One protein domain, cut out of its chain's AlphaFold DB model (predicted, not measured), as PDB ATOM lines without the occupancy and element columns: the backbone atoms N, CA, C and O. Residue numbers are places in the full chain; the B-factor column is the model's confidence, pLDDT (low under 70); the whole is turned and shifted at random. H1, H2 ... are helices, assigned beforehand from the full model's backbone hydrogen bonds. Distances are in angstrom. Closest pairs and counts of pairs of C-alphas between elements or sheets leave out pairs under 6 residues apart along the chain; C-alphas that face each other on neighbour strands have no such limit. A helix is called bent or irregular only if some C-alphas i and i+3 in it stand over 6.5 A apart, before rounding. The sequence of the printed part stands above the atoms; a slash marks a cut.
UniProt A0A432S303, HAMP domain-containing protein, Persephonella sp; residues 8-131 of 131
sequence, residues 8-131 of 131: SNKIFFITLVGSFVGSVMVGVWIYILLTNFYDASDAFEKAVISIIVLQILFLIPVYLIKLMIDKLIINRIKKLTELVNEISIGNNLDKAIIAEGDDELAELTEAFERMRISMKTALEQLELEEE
ATOM      1  N   SER A   8     135.933  56.363 137.408       86.38
ATOM      2  CA  SER A   8     135.872  55.752 138.743       86.38
ATOM      3  C   SER A   8     136.521  54.359 138.791       86.38
ATOM      4  O   SER A   8     137.320  54.082 139.682       86.38
ATOM      5  N   ASN A   9     136.307  53.505 137.779       88.62
ATOM      6  CA  ASN A   9     136.955  52.186 137.725       88.62
ATOM      7  C   ASN A   9     138.477  52.287 137.544       88.62
ATOM      8  O   ASN A   9     139.203  51.456 138.086       88.62
ATOM      9  N   LYS A  10     138.968  53.294 136.807       90.19
ATOM     10  CA  LYS A  10     140.414  53.533 136.653       90.19
ATOM     11  C   LYS A  10     141.041  53.972 137.977       90.19
ATOM     12  O   LYS A  10     142.065  53.425 138.371       90.19
ATOM     13  N   ILE A  11     140.400  54.908 138.681       89.94
ATOM     14  CA  ILE A  11     140.850  55.390 139.998       89.94
ATOM     15  C   ILE A  11     140.833  54.252 141.022       89.94
ATOM     16  O   ILE A  11     141.804  54.060 141.755       89.94
ATOM     17  N   PHE A  12     139.768  53.448 141.034       92.38
ATOM     18  CA  PHE A  12     139.672  52.266 141.886       92.38
ATOM     19  C   PHE A  12     140.821  51.288 141.628       92.38
ATOM     20  O   PHE A  12     141.442  50.815 142.574       92.38
ATOM     21  N   PHE A  13     141.149  51.021 140.360       92.31
ATOM     22  CA  PHE A  13     142.249  50.126 140.009       92.31
ATOM     23  C   PHE A  13     143.608  50.660 140.484       92.31
ATOM     24  O   PHE A  13     144.369  49.917 141.097       92.31
ATOM     25  N   ILE A  14     143.888  51.951 140.273       93.19
ATOM     26  CA  ILE A  14     145.116  52.602 140.763       93.19
ATOM     27  C   ILE A  14     145.214  52.493 142.290       93.19
ATOM     28  O   ILE A  14     146.262  52.132 142.821       93.19
ATOM     29  N   THR A  15     144.110  52.746 142.995       93.38
ATOM     30  CA  THR A  15     144.055  52.668 144.463       93.38
ATOM     31  C   THR A  15     144.284  51.238 144.953       93.38
ATOM     32  O   THR A  15     145.033  51.020 145.904       93.38
ATOM     33  N   LEU A  16     143.689  50.248 144.283       94.00
ATOM     34  CA  LEU A  16     143.843  48.836 144.623       94.00
ATOM     35  C   LEU A  16     145.298  48.378 144.457       94.00
ATOM     36  O   LEU A  16     145.862  47.792 145.380       94.00
ATOM     37  N   VAL A  17     145.927  48.714 143.327       95.12
ATOM     38  CA  VAL A  17     147.351  48.435 143.087       95.12
ATOM     39  C   VAL A  17     148.226  49.132 144.130       95.12
ATOM     40  O   VAL A  17     149.113  48.499 144.693       95.12
ATOM     41  N   GLY A  18     147.945  50.397 144.454       94.69
ATOM     42  CA  GLY A  18     148.667  51.132 145.495       94.69
ATOM     43  C   GLY A  18     148.573  50.463 146.870       94.69
ATOM     44  O   GLY A  18     149.591  50.299 147.539       94.69
ATOM     45  N   SER A  19     147.379  50.006 147.263       94.69
ATOM     46  CA  SER A  19     147.182  49.288 148.532       94.69
ATOM     47  C   SER A  19     147.976  47.980 148.592       94.69
ATOM     48  O   SER A  19     148.555  47.664 149.629       94.69
ATOM     49  N   PHE A  20     148.067  47.266 147.466       95.38
ATOM     50  CA  PHE A  20     148.831  46.029 147.356       95.38
ATOM     51  C   PHE A  20     150.340  46.266 147.447       95.38
ATOM     52  O   PHE A  20     151.037  45.585 148.192       95.38
ATOM     53  N   VAL A  21     150.857  47.273 146.742       96.50
ATOM     54  CA  VAL A  21     152.275  47.651 146.846       96.50
ATOM     55  C   VAL A  21     152.614  48.075 148.280       96.50
ATOM     56  O   VAL A  21     153.638  47.659 148.821       96.50
ATOM     57  N   GLY A  22     151.733  48.850 148.919       95.12
ATOM     58  CA  GLY A  22     151.893  49.274 150.308       95.12
ATOM     59  C   GLY A  22     151.894  48.106 151.297       95.12
ATOM     60  O   GLY A  22     152.766  48.046 152.162       95.12
ATOM     61  N   SER A  23     150.968  47.151 151.158       95.56
ATOM     62  CA  SER A  23     150.904  45.983 152.046       95.56
ATOM     63  C   SER A  23     152.148  45.105 151.910       95.56
ATOM     64  O   SER A  23     152.739  44.741 152.926       95.56
ATOM     65  N   VAL A  24     152.620  44.856 150.683       96.31
ATOM     66  CA  VAL A  24     153.877  44.135 150.422       96.31
ATOM     67  C   VAL A  24     155.069  44.858 151.047       96.31
ATOM     68  O   VAL A  24     155.881  44.221 151.716       96.31
ATOM     69  N   MET A  25     155.165  46.181 150.882       96.50
ATOM     70  CA  MET A  25     156.235  46.975 151.488       96.50
ATOM     71  C   MET A  25     156.247  46.806 153.013       96.50
ATOM     72  O   MET A  25     157.294  46.516 153.586       96.50
ATOM     73  N   VAL A  26     155.089  46.925 153.670       95.38
ATOM     74  CA  VAL A  26     154.969  46.719 155.123       95.38
ATOM     75  C   VAL A  26     155.353  45.294 155.523       95.38
ATOM     76  O   VAL A  26     156.075  45.116 156.501       95.38
ATOM     77  N   GLY A  27     154.952  44.283 154.751       95.81
ATOM     78  CA  GLY A  27     155.358  42.898 154.985       95.81
ATOM     79  C   GLY A  27     156.873  42.697 154.928       95.81
ATOM     80  O   GLY A  27     157.435  42.038 155.799       95.81
ATOM     81  N   VAL A  28     157.556  43.321 153.962       95.88
ATOM     82  CA  VAL A  28     159.029  43.301 153.873       95.88
ATOM     83  C   VAL A  28     159.663  43.974 155.092       95.88
ATOM     84  O   VAL A  28     160.602  43.430 155.669       95.88
ATOM     85  N   TRP A  29     159.130  45.118 155.533       96.19
ATOM     86  CA  TRP A  29     159.597  45.783 156.754       96.19
ATOM     87  C   TRP A  29     159.418  44.910 157.996       96.19
ATOM     88  O   TRP A  29     160.335  44.802 158.808       96.19
ATOM     89  N   ILE A  30     158.266  44.253 158.132       95.06
ATOM     90  CA  ILE A  30     157.984  43.332 159.237       95.06
ATOM     91  C   ILE A  30     158.942  42.143 159.207       95.06
ATOM     92  O   ILE A  30     159.478  41.784 160.252       95.06
ATOM     93  N   TYR A  31     159.205  41.573 158.031       95.62
ATOM     94  CA  TYR A  31     160.175  40.493 157.877       95.62
ATOM     95  C   TYR A  31     161.562  40.915 158.376       95.62
ATOM     96  O   TYR A  31     162.099  40.273 159.276       95.62
ATOM     97  N   ILE A  32     162.091  42.038 157.871       95.62
ATOM     98  CA  ILE A  32     163.412  42.561 158.261       95.62
ATOM     99  C   ILE A  32     163.480  42.840 159.768       95.62
ATOM    100  O   ILE A  32     164.497  42.570 160.405       95.62
ATOM    101  N   LEU A  33     162.410  43.381 160.358       94.81
ATOM    102  CA  LEU A  33     162.360  43.647 161.794       94.81
ATOM    103  C   LEU A  33     162.364  42.352 162.612       94.81
ATOM    104  O   LEU A  33     163.135  42.244 163.566       94.81
ATOM    105  N   LEU A  34     161.531  41.376 162.244       94.62
ATOM    106  CA  LEU A  34     161.349  40.144 163.009       94.62
ATOM    107  C   LEU A  34     162.534  39.185 162.904       94.62
ATOM    108  O   LEU A  34     162.796  38.489 163.880       94.62
ATOM    109  N   THR A  35     163.300  39.196 161.809       94.12
ATOM    110  CA  THR A  35     164.528  38.385 161.691       94.12
ATOM    111  C   THR A  35     165.619  38.767 162.698       94.12
ATOM    112  O   THR A  35     166.562  38.008 162.881       94.12
ATOM    113  N   ASN A  36     165.509  39.920 163.377       91.69
ATOM    114  CA  ASN A  36     166.423  40.283 164.471       91.69
ATOM    115  C   ASN A  36     166.081  39.590 165.803       91.69
ATOM    116  O   ASN A  36     166.904  39.592 166.714       91.69
ATOM    117  N   PHE A  37     164.865  39.050 165.940       89.81
ATOM    118  CA  PHE A  37     164.340  38.516 167.203       89.81
ATOM    119  C   PHE A  37     163.859  37.061 167.105       89.81
ATOM    120  O   PHE A  37     163.794  36.382 168.125       89.81
ATOM    121  N   TYR A  38     163.501  36.597 165.908       90.75
ATOM    122  CA  TYR A  38     162.943  35.274 165.627       90.75
ATOM    123  C   TYR A  38     163.712  34.597 164.489       90.75
ATOM    124  O   TYR A  38     164.377  35.268 163.696       90.75
ATOM    125  N   ASP A  39     163.558  33.277 164.368       93.56
ATOM    126  CA  ASP A  39     164.073  32.521 163.229       93.56
ATOM    127  C   ASP A  39     163.440  32.978 161.904       93.56
ATOM    128  O   ASP A  39     162.312  33.483 161.846       93.56
ATOM    129  N   ALA A  40     164.175  32.779 160.806       91.06
ATOM    130  CA  ALA A  40     163.773  33.248 159.480       91.06
ATOM    131  C   ALA A  40     162.426  32.666 159.007       91.06
ATOM    132  O   ALA A  40     161.692  33.351 158.290       91.06
ATOM    133  N   SER A  41     162.089  31.435 159.413       92.25
ATOM    134  CA  SER A  41     160.800  30.795 159.114       92.25
ATOM    135  C   SER A  41     159.632  31.536 159.762       92.25
ATOM    136  O   SER A  41     158.666  31.889 159.086       92.25
ATOM    137  N   ASP A  42     159.754  31.839 161.051       93.88
ATOM    138  CA  ASP A  42     158.688  32.434 161.854       93.88
ATOM    139  C   ASP A  42     158.473  33.901 161.471       93.88
ATOM    140  O   ASP A  42     157.341  34.390 161.400       93.88
ATOM    141  N   ALA A  43     159.565  34.613 161.179       94.25
ATOM    142  CA  ALA A  43     159.517  35.976 160.663       94.25
ATOM    143  C   ALA A  43     158.795  36.044 159.307       94.25
ATOM    144  O   ALA A  43     157.995  36.957 159.081       94.25
ATOM    145  N   PHE A  44     159.040  35.076 158.417       94.06
ATOM    146  CA  PHE A  44     158.378  35.002 157.114       94.06
ATOM    147  C   PHE A  44     156.876  34.732 157.247       94.06
ATOM    148  O   PHE A  44     156.076  35.436 156.631       94.06
ATOM    149  N   GLU A  45     156.477  33.771 158.084       95.31
ATOM    150  CA  GLU A  45     155.062  33.460 158.317       95.31
ATOM    151  C   GLU A  45     154.299  34.694 158.821       95.31
ATOM    152  O   GLU A  45     153.270  35.080 158.257       95.31
ATOM    153  N   LYS A  46     154.850  35.385 159.825       93.88
ATOM    154  CA  LYS A  46     154.250  36.609 160.374       93.88
ATOM    155  C   LYS A  46     154.184  37.740 159.346       93.88
ATOM    156  O   LYS A  46     153.177  38.449 159.292       93.88
ATOM    157  N   ALA A  47     155.211  37.897 158.512       95.88
ATOM    158  CA  ALA A  47     155.211  38.878 157.433       95.88
ATOM    159  C   ALA A  47     154.097  38.596 156.412       95.88
ATOM    160  O   ALA A  47     153.323  39.498 156.090       95.88
ATOM    161  N   VAL A  48     153.936  37.350 155.964       96.19
ATOM    162  CA  VAL A  48     152.868  36.972 155.023       96.19
ATOM    163  C   VAL A  48     151.481  37.186 155.631       96.19
ATOM    164  O   VAL A  48     150.619  37.787 154.986       96.19
ATOM    165  N   ILE A  49     151.271  36.772 156.886       96.31
ATOM    166  CA  ILE A  49     150.006  37.007 157.601       96.31
ATOM    167  C   ILE A  49     149.705  38.507 157.670       96.31
ATOM    168  O   ILE A  49     148.577  38.920 157.399       96.31
ATOM    169  N   SER A  50     150.706  39.341 157.967       95.19
ATOM    170  CA  SER A  50     150.520  40.792 158.045       95.19
ATOM    171  C   SER A  50     150.079  41.412 156.713       95.19
ATOM    172  O   SER A  50     149.172  42.242 156.711       95.19
ATOM    173  N   ILE A  51     150.638  40.962 155.579       96.25
ATOM    174  CA  ILE A  51     150.240  41.418 154.237       96.25
ATOM    175  C   ILE A  51     148.768  41.090 153.993       96.25
ATOM    176  O   ILE A  51     148.011  41.959 153.571       96.25
ATOM    177  N   ILE A  52     148.348  39.854 154.287       96.06
ATOM    178  CA  ILE A  52     146.966  39.400 154.078       96.06
ATOM    179  C   ILE A  52     145.998  40.211 154.943       96.06
ATOM    180  O   ILE A  52     144.994  40.718 154.440       96.06
ATOM    181  N   VAL A  53     146.311  40.374 156.231       95.94
ATOM    182  CA  VAL A  53     145.480  41.130 157.179       95.94
ATOM    183  C   VAL A  53     145.346  42.587 156.737       95.94
ATOM    184  O   VAL A  53     144.231  43.103 156.665       95.94
ATOM    185  N   LEU A  54     146.458  43.239 156.385       95.19
ATOM    186  CA  LEU A  54     146.446  44.614 155.887       95.19
ATOM    187  C   LEU A  54     145.659  44.724 154.583       95.19
ATOM    188  O   LEU A  54     144.844  45.631 154.438       95.19
ATOM    189  N   GLN A  55     145.846  43.788 153.653       95.00
ATOM    190  CA  GLN A  55     145.140  43.811 152.381       95.00
ATOM    191  C   GLN A  55     143.625  43.729 152.584       95.00
ATOM    192  O   GLN A  55     142.890  44.527 152.006       95.00
ATOM    193  N   ILE A  56     143.152  42.814 153.435       94.81
ATOM    194  CA  ILE A  56     141.726  42.691 153.767       94.81
ATOM    195  C   ILE A  56     141.212  43.980 154.415       94.81
ATOM    196  O   ILE A  56     140.150  44.476 154.034       94.81
ATOM    197  N   LEU A  57     141.983  44.552 155.343       95.06
ATOM    198  CA  LEU A  57     141.619  45.788 156.030       95.06
ATOM    199  C   LEU A  57     141.469  46.969 155.059       95.06
ATOM    200  O   LEU A  57     140.545  47.764 155.214       95.06
ATOM    201  N   PHE A  58     142.321  47.065 154.032       94.06
ATOM    202  CA  PHE A  58     142.245  48.114 153.011       94.06
ATOM    203  C   PHE A  58     141.114  47.913 151.997       94.06
ATOM    204  O   PHE A  58     140.572  48.895 151.490       94.06
ATOM    205  N   LEU A  59     140.716  46.672 151.699       93.62
ATOM    206  CA  LEU A  59     139.667  46.410 150.706       93.62
ATOM    207  C   LEU A  59     138.313  47.010 151.104       93.62
ATOM    208  O   LEU A  59     137.606  47.531 150.240       93.62
ATOM    209  N   ILE A  60     137.965  46.978 152.394       93.06
ATOM    210  CA  ILE A  60     136.677  47.471 152.907       93.06
ATOM    211  C   ILE A  60     136.477  48.974 152.617       93.06
ATOM    212  O   ILE A  60     135.522  49.310 151.909       93.06
ATOM    213  N   PRO A  61     137.337  49.894 153.100       94.06
ATOM    214  CA  PRO A  61     137.162  51.321 152.846       94.06
ATOM    215  C   PRO A  61     137.315  51.667 151.362       94.06
ATOM    216  O   PRO A  61     136.552  52.486 150.856       94.06
ATOM    217  N   VAL A  62     138.233  51.020 150.632       93.88
ATOM    218  CA  VAL A  62     138.432  51.274 149.194       93.88
ATOM    219  C   VAL A  62     137.172  50.930 148.395       93.88
ATOM    220  O   VAL A  62     136.749  51.696 147.527       93.88
ATOM    221  N   TYR A  63     136.534  49.803 148.708       94.12
ATOM    222  CA  TYR A  63     135.281  49.416 148.073       94.12
ATOM    223  C   TYR A  63     134.123  50.343 148.464       94.12
ATOM    224  O   TYR A  63     133.345  50.748 147.599       94.12
ATOM    225  N   LEU A  64     134.030  50.734 149.738       94.94
ATOM    226  CA  LEU A  64     132.990  51.649 150.208       94.94
ATOM    227  C   LEU A  64     133.088  53.021 149.526       94.94
ATOM    228  O   LEU A  64     132.089  53.526 149.013       94.94
ATOM    229  N   ILE A  65     134.295  53.590 149.446       93.88
ATOM    230  CA  ILE A  65     134.551  54.866 148.767       93.88
ATOM    231  C   ILE A  65     134.164  54.774 147.290       93.88
ATOM    232  O   ILE A  65     133.510  55.680 146.775       93.88
ATOM    233  N   LYS A  66     134.491  53.666 146.612       93.56
ATOM    234  CA  LYS A  66     134.073  53.443 145.222       93.56
ATOM    235  C   LYS A  66     132.553  53.529 145.075       93.56
ATOM    236  O   LYS A  66     132.064  54.246 144.204       93.56
ATOM    237  N   LEU A  67     131.808  52.824 145.930       94.00
ATOM    238  CA  LEU A  67     130.345  52.846 145.892       94.00
ATOM    239  C   LEU A  67     129.789  54.253 146.136       94.00
ATOM    240  O   LEU A  67     128.836  54.656 145.466       94.00
ATOM    241  N   MET A  68     130.385  55.005 147.062       93.25
ATOM    242  CA  MET A  68     129.994  56.388 147.331       93.25
ATOM    243  C   MET A  68     130.249  57.291 146.123       93.25
ATOM    244  O   MET A  68     129.336  57.999 145.714       93.25
ATOM    245  N   ILE A  69     131.430  57.228 145.504       92.81
ATOM    246  CA  ILE A  69     131.756  58.021 144.306       92.81
ATOM    247  C   ILE A  69     130.803  57.683 143.157       92.81
ATOM    248  O   ILE A  69     130.244  58.583 142.526       92.81
ATOM    249  N   ASP A  70     130.576  56.394 142.896       91.69
ATOM    250  CA  ASP A  70     129.696  55.963 141.809       91.69
ATOM    251  C   ASP A  70     128.260  56.473 142.018       91.69
ATOM    252  O   ASP A  70     127.625  56.970 141.082       91.69
ATOM    253  N   LYS A  71     127.754  56.400 143.255       90.56
ATOM    254  CA  LYS A  71     126.381  56.796 143.584       90.56
ATOM    255  C   LYS A  71     126.196  58.310 143.677       90.56
ATOM    256  O   LYS A  71     125.209  58.816 143.147       90.56
ATOM    257  N   LEU A  72     127.094  59.007 144.368       90.69
ATOM    258  CA  LEU A  72     126.949  60.426 144.699       90.69
ATOM    259  C   LEU A  72     127.426  61.336 143.568       90.69
ATOM    260  O   LEU A  72     126.826  62.380 143.349       90.69
ATOM    261  N   ILE A  73     128.458  60.930 142.823       91.88
ATOM    262  CA  ILE A  73     129.093  61.783 141.812       91.88
ATOM    263  C   ILE A  73     128.788  61.262 140.407       91.88
ATOM    264  O   ILE A  73     128.125  61.935 139.620       91.88
ATOM    265  N   ILE A  74     129.220  60.039 140.077       92.19
ATOM    266  CA  ILE A  74     129.179  59.543 138.689       92.19
ATOM    267  C   ILE A  74     127.749  59.457 138.154       92.19
ATOM    268  O   ILE A  74     127.496  59.848 137.015       92.19
ATOM    269  N   ASN A  75     126.806  58.961 138.953       90.25
ATOM    270  CA  ASN A  75     125.414  58.863 138.523       90.25
ATOM    271  C   ASN A  75     124.764  60.235 138.306       90.25
ATOM    272  O   ASN A  75     124.016  60.384 137.341       90.25
ATOM    273  N   ARG A  76     125.057  61.236 139.148       90.19
ATOM    274  CA  ARG A  76     124.562  62.609 138.953       90.19
ATOM    275  C   ARG A  76     125.127  63.218 137.670       90.19
ATOM    276  O   ARG A  76     124.362  63.712 136.849       90.19
ATOM    277  N   ILE A  77     126.435  63.067 137.438       92.12
ATOM    278  CA  ILE A  77     127.099  63.547 136.214       92.12
ATOM    279  C   ILE A  77     126.505  62.894 134.963       92.12
ATOM    280  O   ILE A  77     126.261  63.583 133.976       92.12
ATOM    281  N   LYS A  78     126.251  61.580 134.979       90.56
ATOM    282  CA  LYS A  78     125.644  60.886 133.831       90.56
ATOM    283  C   LYS A  78     124.259  61.431 133.499       90.56
ATOM    284  O   LYS A  78     124.021  61.754 132.343       90.56
ATOM    285  N   LYS A  79     123.394  61.590 134.507       89.62
ATOM    286  CA  LYS A  79     122.053  62.163 134.321       89.62
ATOM    287  C   LYS A  79     122.117  63.577 133.745       89.62
ATOM    288  O   LYS A  79     121.414  63.877 132.790       89.62
ATOM    289  N   LEU A  80     122.991  64.427 134.290       91.31
ATOM    290  CA  LEU A  80     123.191  65.782 133.775       91.31
ATOM    291  C   LEU A  80     123.705  65.765 132.329       91.31
ATOM    292  O   LEU A  80     123.211  66.509 131.494       91.31
ATOM    293  N   THR A  81     124.654  64.878 132.018       91.69
ATOM    294  CA  THR A  81     125.201  64.726 130.661       91.69
ATOM    295  C   THR A  81     124.116  64.326 129.663       91.69
ATOM    296  O   THR A  81     124.083  64.862 128.562       91.69
ATOM    297  N   GLU A  82     123.222  63.410 130.038       90.12
ATOM    298  CA  GLU A  82     122.087  63.002 129.201       90.12
ATOM    299  C   GLU A  82     121.145  64.185 128.928       90.12
ATOM    300  O   GLU A  82     120.841  64.456 127.768       90.12
ATOM    301  N   LEU A  83     120.772  64.947 129.964       88.69
ATOM    302  CA  LEU A  83     119.916  66.134 129.830       88.69
ATOM    303  C   LEU A  83     120.553  67.216 128.948       88.69
ATOM    304  O   LEU A  83     119.913  67.745 128.043       88.69
ATOM    305  N   VAL A  84     121.828  67.529 129.180       89.75
ATOM    306  CA  VAL A  84     122.561  68.531 128.393       89.75
ATOM    307  C   VAL A  84     122.712  68.083 126.940       89.75
ATOM    308  O   VAL A  84     122.619  68.910 126.038       89.75
ATOM    309  N   ASN A  85     122.901  66.786 126.685       90.50
ATOM    310  CA  ASN A  85     122.987  66.265 125.326       90.50
ATOM    311  C   ASN A  85     121.654  66.410 124.572       90.50
ATOM    312  O   ASN A  85     121.673  66.788 123.404       90.50
ATOM    313  N   GLU A  86     120.511  66.169 125.226       88.19
ATOM    314  CA  GLU A  86     119.185  66.434 124.638       88.19
ATOM    315  C   GLU A  86     119.001  67.917 124.298       88.19
ATOM    316  O   GLU A  86     118.619  68.249 123.176       88.19
ATOM    317  N   ILE A  87     119.365  68.801 125.230       87.88
ATOM    318  CA  ILE A  87     119.299  70.252 125.033       87.88
ATOM    319  C   ILE A  87     120.196  70.675 123.865       87.88
ATOM    320  O   ILE A  87     119.768  71.454 123.024       87.88
ATOM    321  N   SER A  88     121.409  70.127 123.755       84.25
ATOM    322  CA  SER A  88     122.375  70.507 122.711       84.25
ATOM    323  C   SER A  88     121.919  70.212 121.279       84.25
ATOM    324  O   SER A  88     122.427  70.826 120.345       84.25
ATOM    325  N   ILE A  89     120.968  69.290 121.099       88.06
ATOM    326  CA  ILE A  89     120.387  68.953 119.791       88.06
ATOM    327  C   ILE A  89     119.035  69.640 119.550       88.06
ATOM    328  O   ILE A  89     118.326  69.274 118.619       88.06
ATOM    329  N   GLY A  90     118.666  70.615 120.390       79.81
ATOM    330  CA  GLY A  90     117.418  71.375 120.279       79.81
ATOM    331  C   GLY A  90     116.183  70.665 120.843       79.81
ATOM    332  O   GLY A  90     115.081  71.195 120.746       79.81
ATOM    333  N   ASN A  91     116.339  69.490 121.462       78.19
ATOM    334  CA  ASN A  91     115.227  68.756 122.060       78.19
ATOM    335  C   ASN A  91     115.030  69.143 123.531       78.19
ATOM    336  O   ASN A  91     115.980  69.441 124.251       78.19
ATOM    337  N   ASN A  92     113.783  69.068 124.007       76.25
ATOM    338  CA  ASN A  92     113.419  69.285 125.413       76.25
ATOM    339  C   ASN A  92     113.862  70.643 125.987       76.25
ATOM    340  O   ASN A  92     114.128  70.762 127.185       76.25
ATOM    341  N   LEU A  93     113.873  71.689 125.156       80.44
ATOM    342  CA  LEU A  93     114.205  73.043 125.595       80.44
ATOM    343  C   LEU A  93     113.220  73.609 126.610       80.44
ATOM    344  O   LEU A  93     113.578  74.538 127.313       80.44
ATOM    345  N   ASP A  94     112.024  73.051 126.755       82.06
ATOM    346  CA  ASP A  94     111.047  73.490 127.758       82.06
ATOM    347  C   ASP A  94     111.265  72.877 129.143       82.06
ATOM    348  O   ASP A  94     110.628  73.279 130.117       82.06
ATOM    349  N   LYS A  95     112.169  71.900 129.254       82.88
ATOM    350  CA  LYS A  95     112.404  71.172 130.496       82.88
ATOM    351  C   LYS A  95     113.556  71.801 131.277       82.88
ATOM    352  O   LYS A  95     114.705  71.739 130.852       82.88
ATOM    353  N   ALA A  96     113.243  72.357 132.445       83.19
ATOM    354  CA  ALA A  96     114.248  72.884 133.362       83.19
ATOM    355  C   ALA A  96     115.182  71.775 133.876       83.19
ATOM    356  O   ALA A  96     114.732  70.683 134.246       83.19
ATOM    357  N   ILE A  97     116.480  72.072 133.936       86.38
ATOM    358  CA  ILE A  97     117.469  71.243 134.620       86.38
ATOM    359  C   ILE A  97     117.440  71.619 136.105       86.38
ATOM    360  O   ILE A  97     117.836  72.715 136.494       86.38
ATOM    361  N   ILE A  98     116.935  70.715 136.945       84.38
ATOM    362  CA  ILE A  98     116.789  70.958 138.385       84.38
ATOM    363  C   ILE A  98     118.095  70.586 139.093       84.38
ATOM    364  O   ILE A  98     118.533  69.437 139.015       84.38
ATOM    365  N   ALA A  99     118.694  71.546 139.797       83.75
ATOM    366  CA  ALA A  99     119.829  71.300 140.677       83.75
ATOM    367  C   ALA A  99     119.362  70.619 141.975       83.75
ATOM    368  O   ALA A  99     118.411  71.060 142.619       83.75
ATOM    369  N   GLU A 100     120.031  69.529 142.358       85.38
ATOM    370  CA  GLU A 100     119.790  68.825 143.620       85.38
ATOM    371  C   GLU A 100     121.018  68.950 144.528       85.38
ATOM    372  O   GLU A 100     122.071  68.386 144.226       85.38
ATOM    373  N   GLY A 101     120.856  69.602 145.680       86.44
ATOM    374  CA  GLY A 101     121.914  69.764 146.678       86.44
ATOM    375  C   GLY A 101     122.468  71.185 146.738       86.44
ATOM    376  O   GLY A 101     121.857  72.111 146.222       86.44
ATOM    377  N   ASP A 102     123.606  71.320 147.411       91.06
ATOM    378  CA  ASP A 102     124.315  72.584 147.663       91.06
ATOM    379  C   ASP A 102     125.834  72.348 147.529       91.06
ATOM    380  O   ASP A 102     126.639  72.726 148.376       91.06
ATOM    381  N   ASP A 103     126.206  71.555 146.521       93.25
ATOM    382  CA  ASP A 103     127.581  71.159 146.211       93.25
ATOM    383  C   ASP A 103     127.990  71.667 144.817       93.25
ATOM    384  O   ASP A 103     127.196  72.259 144.082       93.25
ATOM    385  N   GLU A 104     129.236  71.419 144.414       94.19
ATOM    386  CA  GLU A 104     129.767  71.876 143.128       94.19
ATOM    387  C   GLU A 104     129.007  71.282 141.927       94.19
ATOM    388  O   GLU A 104     129.014  71.856 140.835       94.19
ATOM    389  N   LEU A 105     128.329  70.137 142.095       92.62
ATOM    390  CA  LEU A 105     127.476  69.579 141.044       92.62
ATOM    391  C   LEU A 105     126.152  70.336 140.939       92.62
ATOM    392  O   LEU A 105     125.633  70.463 139.826       92.62
ATOM    393  N   ALA A 106     125.612  70.846 142.047       93.38
ATOM    394  CA  ALA A 106     124.445  71.722 142.027       93.38
ATOM    395  C   ALA A 106     124.771  73.035 141.297       93.38
ATOM    396  O   ALA A 106     124.074  73.380 140.344       93.38
ATOM    397  N   GLU A 107     125.893  73.679 141.630       94.88
ATOM    398  CA  GLU A 107     126.351  74.899 140.947       94.88
ATOM    399  C   GLU A 107     126.575  74.664 139.441       94.88
ATOM    400  O   GLU A 107     126.135  75.450 138.594       94.88
ATOM    401  N   LEU A 108     127.196  73.534 139.078       94.25
ATOM    402  CA  LEU A 108     127.357  73.131 137.679       94.25
ATOM    403  C   LEU A 108     126.005  72.946 136.978       94.25
ATOM    404  O   LEU A 108     125.840  73.354 135.827       94.25
ATOM    405  N   THR A 109     125.036  72.341 137.662       93.81
ATOM    406  CA  THR A 109     123.690  72.130 137.121       93.81
ATOM    407  C   THR A 109     122.992  73.462 136.850       93.81
ATOM    408  O   THR A 109     122.428  73.648 135.772       93.81
ATOM    409  N   GLU A 110     123.096  74.426 137.765       94.31
ATOM    410  CA  GLU A 110     122.546  75.769 137.568       94.31
ATOM    411  C   GLU A 110     123.206  76.516 136.405       94.31
ATOM    412  O   GLU A 110     122.533  77.219 135.647       94.31
ATOM    413  N   ALA A 111     124.522  76.368 136.230       94.44
ATOM    414  CA  ALA A 111     125.225  76.955 135.094       94.44
ATOM    415  C   ALA A 111     124.704  76.404 133.757       94.44
ATOM    416  O   ALA A 111     124.476  77.176 132.821       94.44
ATOM    417  N   PHE A 112     124.448  75.095 133.679       93.62
ATOM    418  CA  PHE A 112     123.836  74.483 132.499       93.62
ATOM    419  C   PHE A 112     122.381  74.908 132.289       93.62
ATOM    420  O   PHE A 112     121.973  75.097 131.144       93.62
ATOM    421  N   GLU A 113     121.608  75.116 133.353       93.62
ATOM    422  CA  GLU A 113     120.240  75.628 133.226       93.62
ATOM    423  C   GLU A 113     120.223  77.042 132.633       93.62
ATOM    424  O   GLU A 113     119.458  77.325 131.708       93.62
ATOM    425  N   ARG A 114     121.127  77.924 133.079       93.75
ATOM    426  CA  ARG A 114     121.287  79.256 132.471       93.75
ATOM    427  C   ARG A 114     121.649  79.163 130.987       93.75
ATOM    428  O   ARG A 114     121.126  79.935 130.183       93.75
ATOM    429  N   MET A 115     122.494  78.201 130.610       92.62
ATOM    430  CA  MET A 115     122.841  77.941 129.209       92.62
ATOM    431  C   MET A 115     121.624  77.482 128.394       92.62
ATOM    432  O   MET A 115     121.399  78.006 127.304       92.62
ATOM    433  N   ARG A 116     120.804  76.563 128.926       92.94
ATOM    434  CA  ARG A 116     119.555  76.117 128.284       92.94
ATOM    435  C   ARG A 116     118.617  77.293 128.021       92.94
ATOM    436  O   ARG A 116     118.120  77.429 126.907       92.94
ATOM    437  N   ILE A 117     118.394  78.144 129.027       93.12
ATOM    438  CA  ILE A 117     117.522  79.324 128.913       93.12
ATOM    439  C   ILE A 117     118.041  80.266 127.827       93.12
ATOM    440  O   ILE A 117     117.281  80.645 126.942       93.12
ATOM    441  N   SER A 118     119.338  80.590 127.850       91.69
ATOM    442  CA  SER A 118     119.946  81.460 126.839       91.69
ATOM    443  C   SER A 118     119.774  80.908 125.426       91.69
ATOM    444  O   SER A 118     119.515  81.676 124.503       91.69
ATOM    445  N   MET A 119     119.921  79.594 125.249       90.75
ATOM    446  CA  MET A 119     119.768  78.959 123.943       90.75
ATOM    447  C   MET A 119     118.312  78.964 123.476       90.75
ATOM    448  O   MET A 119     118.051  79.256 122.314       90.75
ATOM    449  N   LYS A 120     117.364  78.704 124.385       91.38
ATOM    450  CA  LYS A 120     115.931  78.789 124.093       91.38
ATOM    451  C   LYS A 120     115.545  80.198 123.633       91.38
ATOM    452  O   LYS A 120     114.950  80.339 122.575       91.38
ATOM    453  N   THR A 121     115.946  81.230 124.374       91.69
ATOM    454  CA  THR A 121     115.647  82.623 124.008       91.69
ATOM    455  C   THR A 121     116.265  83.014 122.666       91.69
ATOM    456  O   THR A 121     115.629  83.723 121.894       91.69
ATOM    457  N   ALA A 122     117.482  82.551 122.366       91.31
ATOM    458  CA  ALA A 122     118.111  82.818 121.075       91.31
ATOM    459  C   ALA A 122     117.340  82.174 119.910       91.31
ATOM    460  O   ALA A 122     117.172  82.809 118.876       91.31
ATOM    461  N   LEU A 123     116.848  80.942 120.079       89.81
ATOM    462  CA  LEU A 123     116.033  80.267 119.064       89.81
ATOM    463  C   LEU A 123     114.680  80.960 118.862       89.81
ATOM    464  O   LEU A 123     114.310  81.226 117.726       89.81
ATOM    465  N   GLU A 124     113.998  81.339 119.947       89.94
ATOM    466  CA  GLU A 124     112.728  82.078 119.877       89.94
ATOM    467  C   GLU A 124     112.884  83.430 119.158       89.94
ATOM    468  O   GLU A 124     112.005  83.838 118.408       89.94
ATOM    469  N   GLN A 125     114.004  84.135 119.360       91.94
ATOM    470  CA  GLN A 125     114.276  85.394 118.655       91.94
ATOM    471  C   GLN A 125     114.483  85.193 117.153       91.94
ATOM    472  O   GLN A 125     114.001  86.006 116.372       91.94
ATOM    473  N   LEU A 126     115.170  84.120 116.753       89.75
ATOM    474  CA  LEU A 126     115.377  83.798 115.341       89.75
ATOM    475  C   LEU A 126     114.058  83.439 114.646       89.75
ATOM    476  O   LEU A 126     113.814  83.909 113.542       89.75
ATOM    477  N   GLU A 127     113.190  82.669 115.303       87.88
ATOM    478  CA  GLU A 127     111.863  82.327 114.769       87.88
ATOM    479  C   GLU A 127     110.989  83.574 114.553       87.88
ATOM    480  O   GLU A 127     110.284  83.664 113.554       87.88
ATOM    481  N   LEU A 128     111.075  84.563 115.450       85.00
ATOM    482  CA  LEU A 128     110.345  85.831 115.332       85.00
ATOM    483  C   LEU A 128     110.894  86.766 114.241       85.00
ATOM    484  O   LEU A 128     110.164  87.645 113.794       85.00
ATOM    485  N   GLU A 129     112.166  86.638 113.851       80.44
ATOM    486  CA  GLU A 129     112.769  87.422 112.758       80.44
ATOM    487  C   GLU A 129     112.478  86.832 111.365       80.44
ATOM    488  O   GLU A 129     112.613  87.540 110.365       80.44
ATOM    489  N   GLU A 130     112.093  85.552 111.285       68.50
ATOM    490  CA  GLU A 130     111.737  84.866 110.033       68.50
ATOM    491  C   GLU A 130     110.247  85.017 109.636       68.50
ATOM    492  O   GLU A 130     109.902  84.704 108.491       68.50
ATOM    493  N   GLU A 131     109.385  85.520 110.533       54.16
ATOM    494  CA  GLU A 131     107.966  85.868 110.279       54.16
ATOM    495  C   GLU A 131     107.760  87.323 109.812       54.16
ATOM    496  O   GLU A 131     106.936  87.522 108.881       54.16
TER     497      GLU A 131
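This is residues 8 to 131 of the 131 residues of the protein "HAMP domain-containing protein" of Persephonella sp (UniProt A0A432S303). A long, thin rod: H1 and H2's first arm form a helical hairpin, and bent H2 continues beyond it to H3, beside its second arm. Residues 124 to 131 stick out. The printed part has 124 residues, three helices in the order H1, H2, H3, no named strand, class all helix. It is extended, radius of gyration of the C-alphas 26.6 A, spanning 94 by 23 by 16 A.

Start at H1, residues 8 to 34. H2, residues 40 to 88, assigned as one helix by hydrogen bonds, is bent: C-alphas 72 and 75 are 6.6 A apart, and arms H2a, 40 to 72, and H2b, 75 to 88, stand at a steep tilt of 38 degrees. H1 and H2a touch as a hairpin, a shallow tilt of 21 degrees, opposite ways; their closest C-alphas, Gly 27 and Ala 47, are 4.7 A apart. H3, residues 104 to 129, touches H2b with residues 105 to 116 alone, a shallow tilt of 10 degrees, the same way; closest C-alphas Ile 87 and Arg 116, 6.7 A. H1 and H3 are apart. Every O i to N i+4 pair is within hydrogen-bond range in H1, H2b and H3; 27 of 29 in H2a.

Find C-alpha 8 at (135.872, 55.752, 138.743); H1 runs 38.5 A. H2a runs 48.1 A, H2b 19.9 A, and H3 38.1 A to C-alpha 129 at (112.769, 87.422, 112.758).

The farthest C-alphas, Asp 39 and Glu 131, are 93.8 A apart. The printed part has no cut; H2 to H3 is a long link. Residues 130 to 131 are under pLDDT 70.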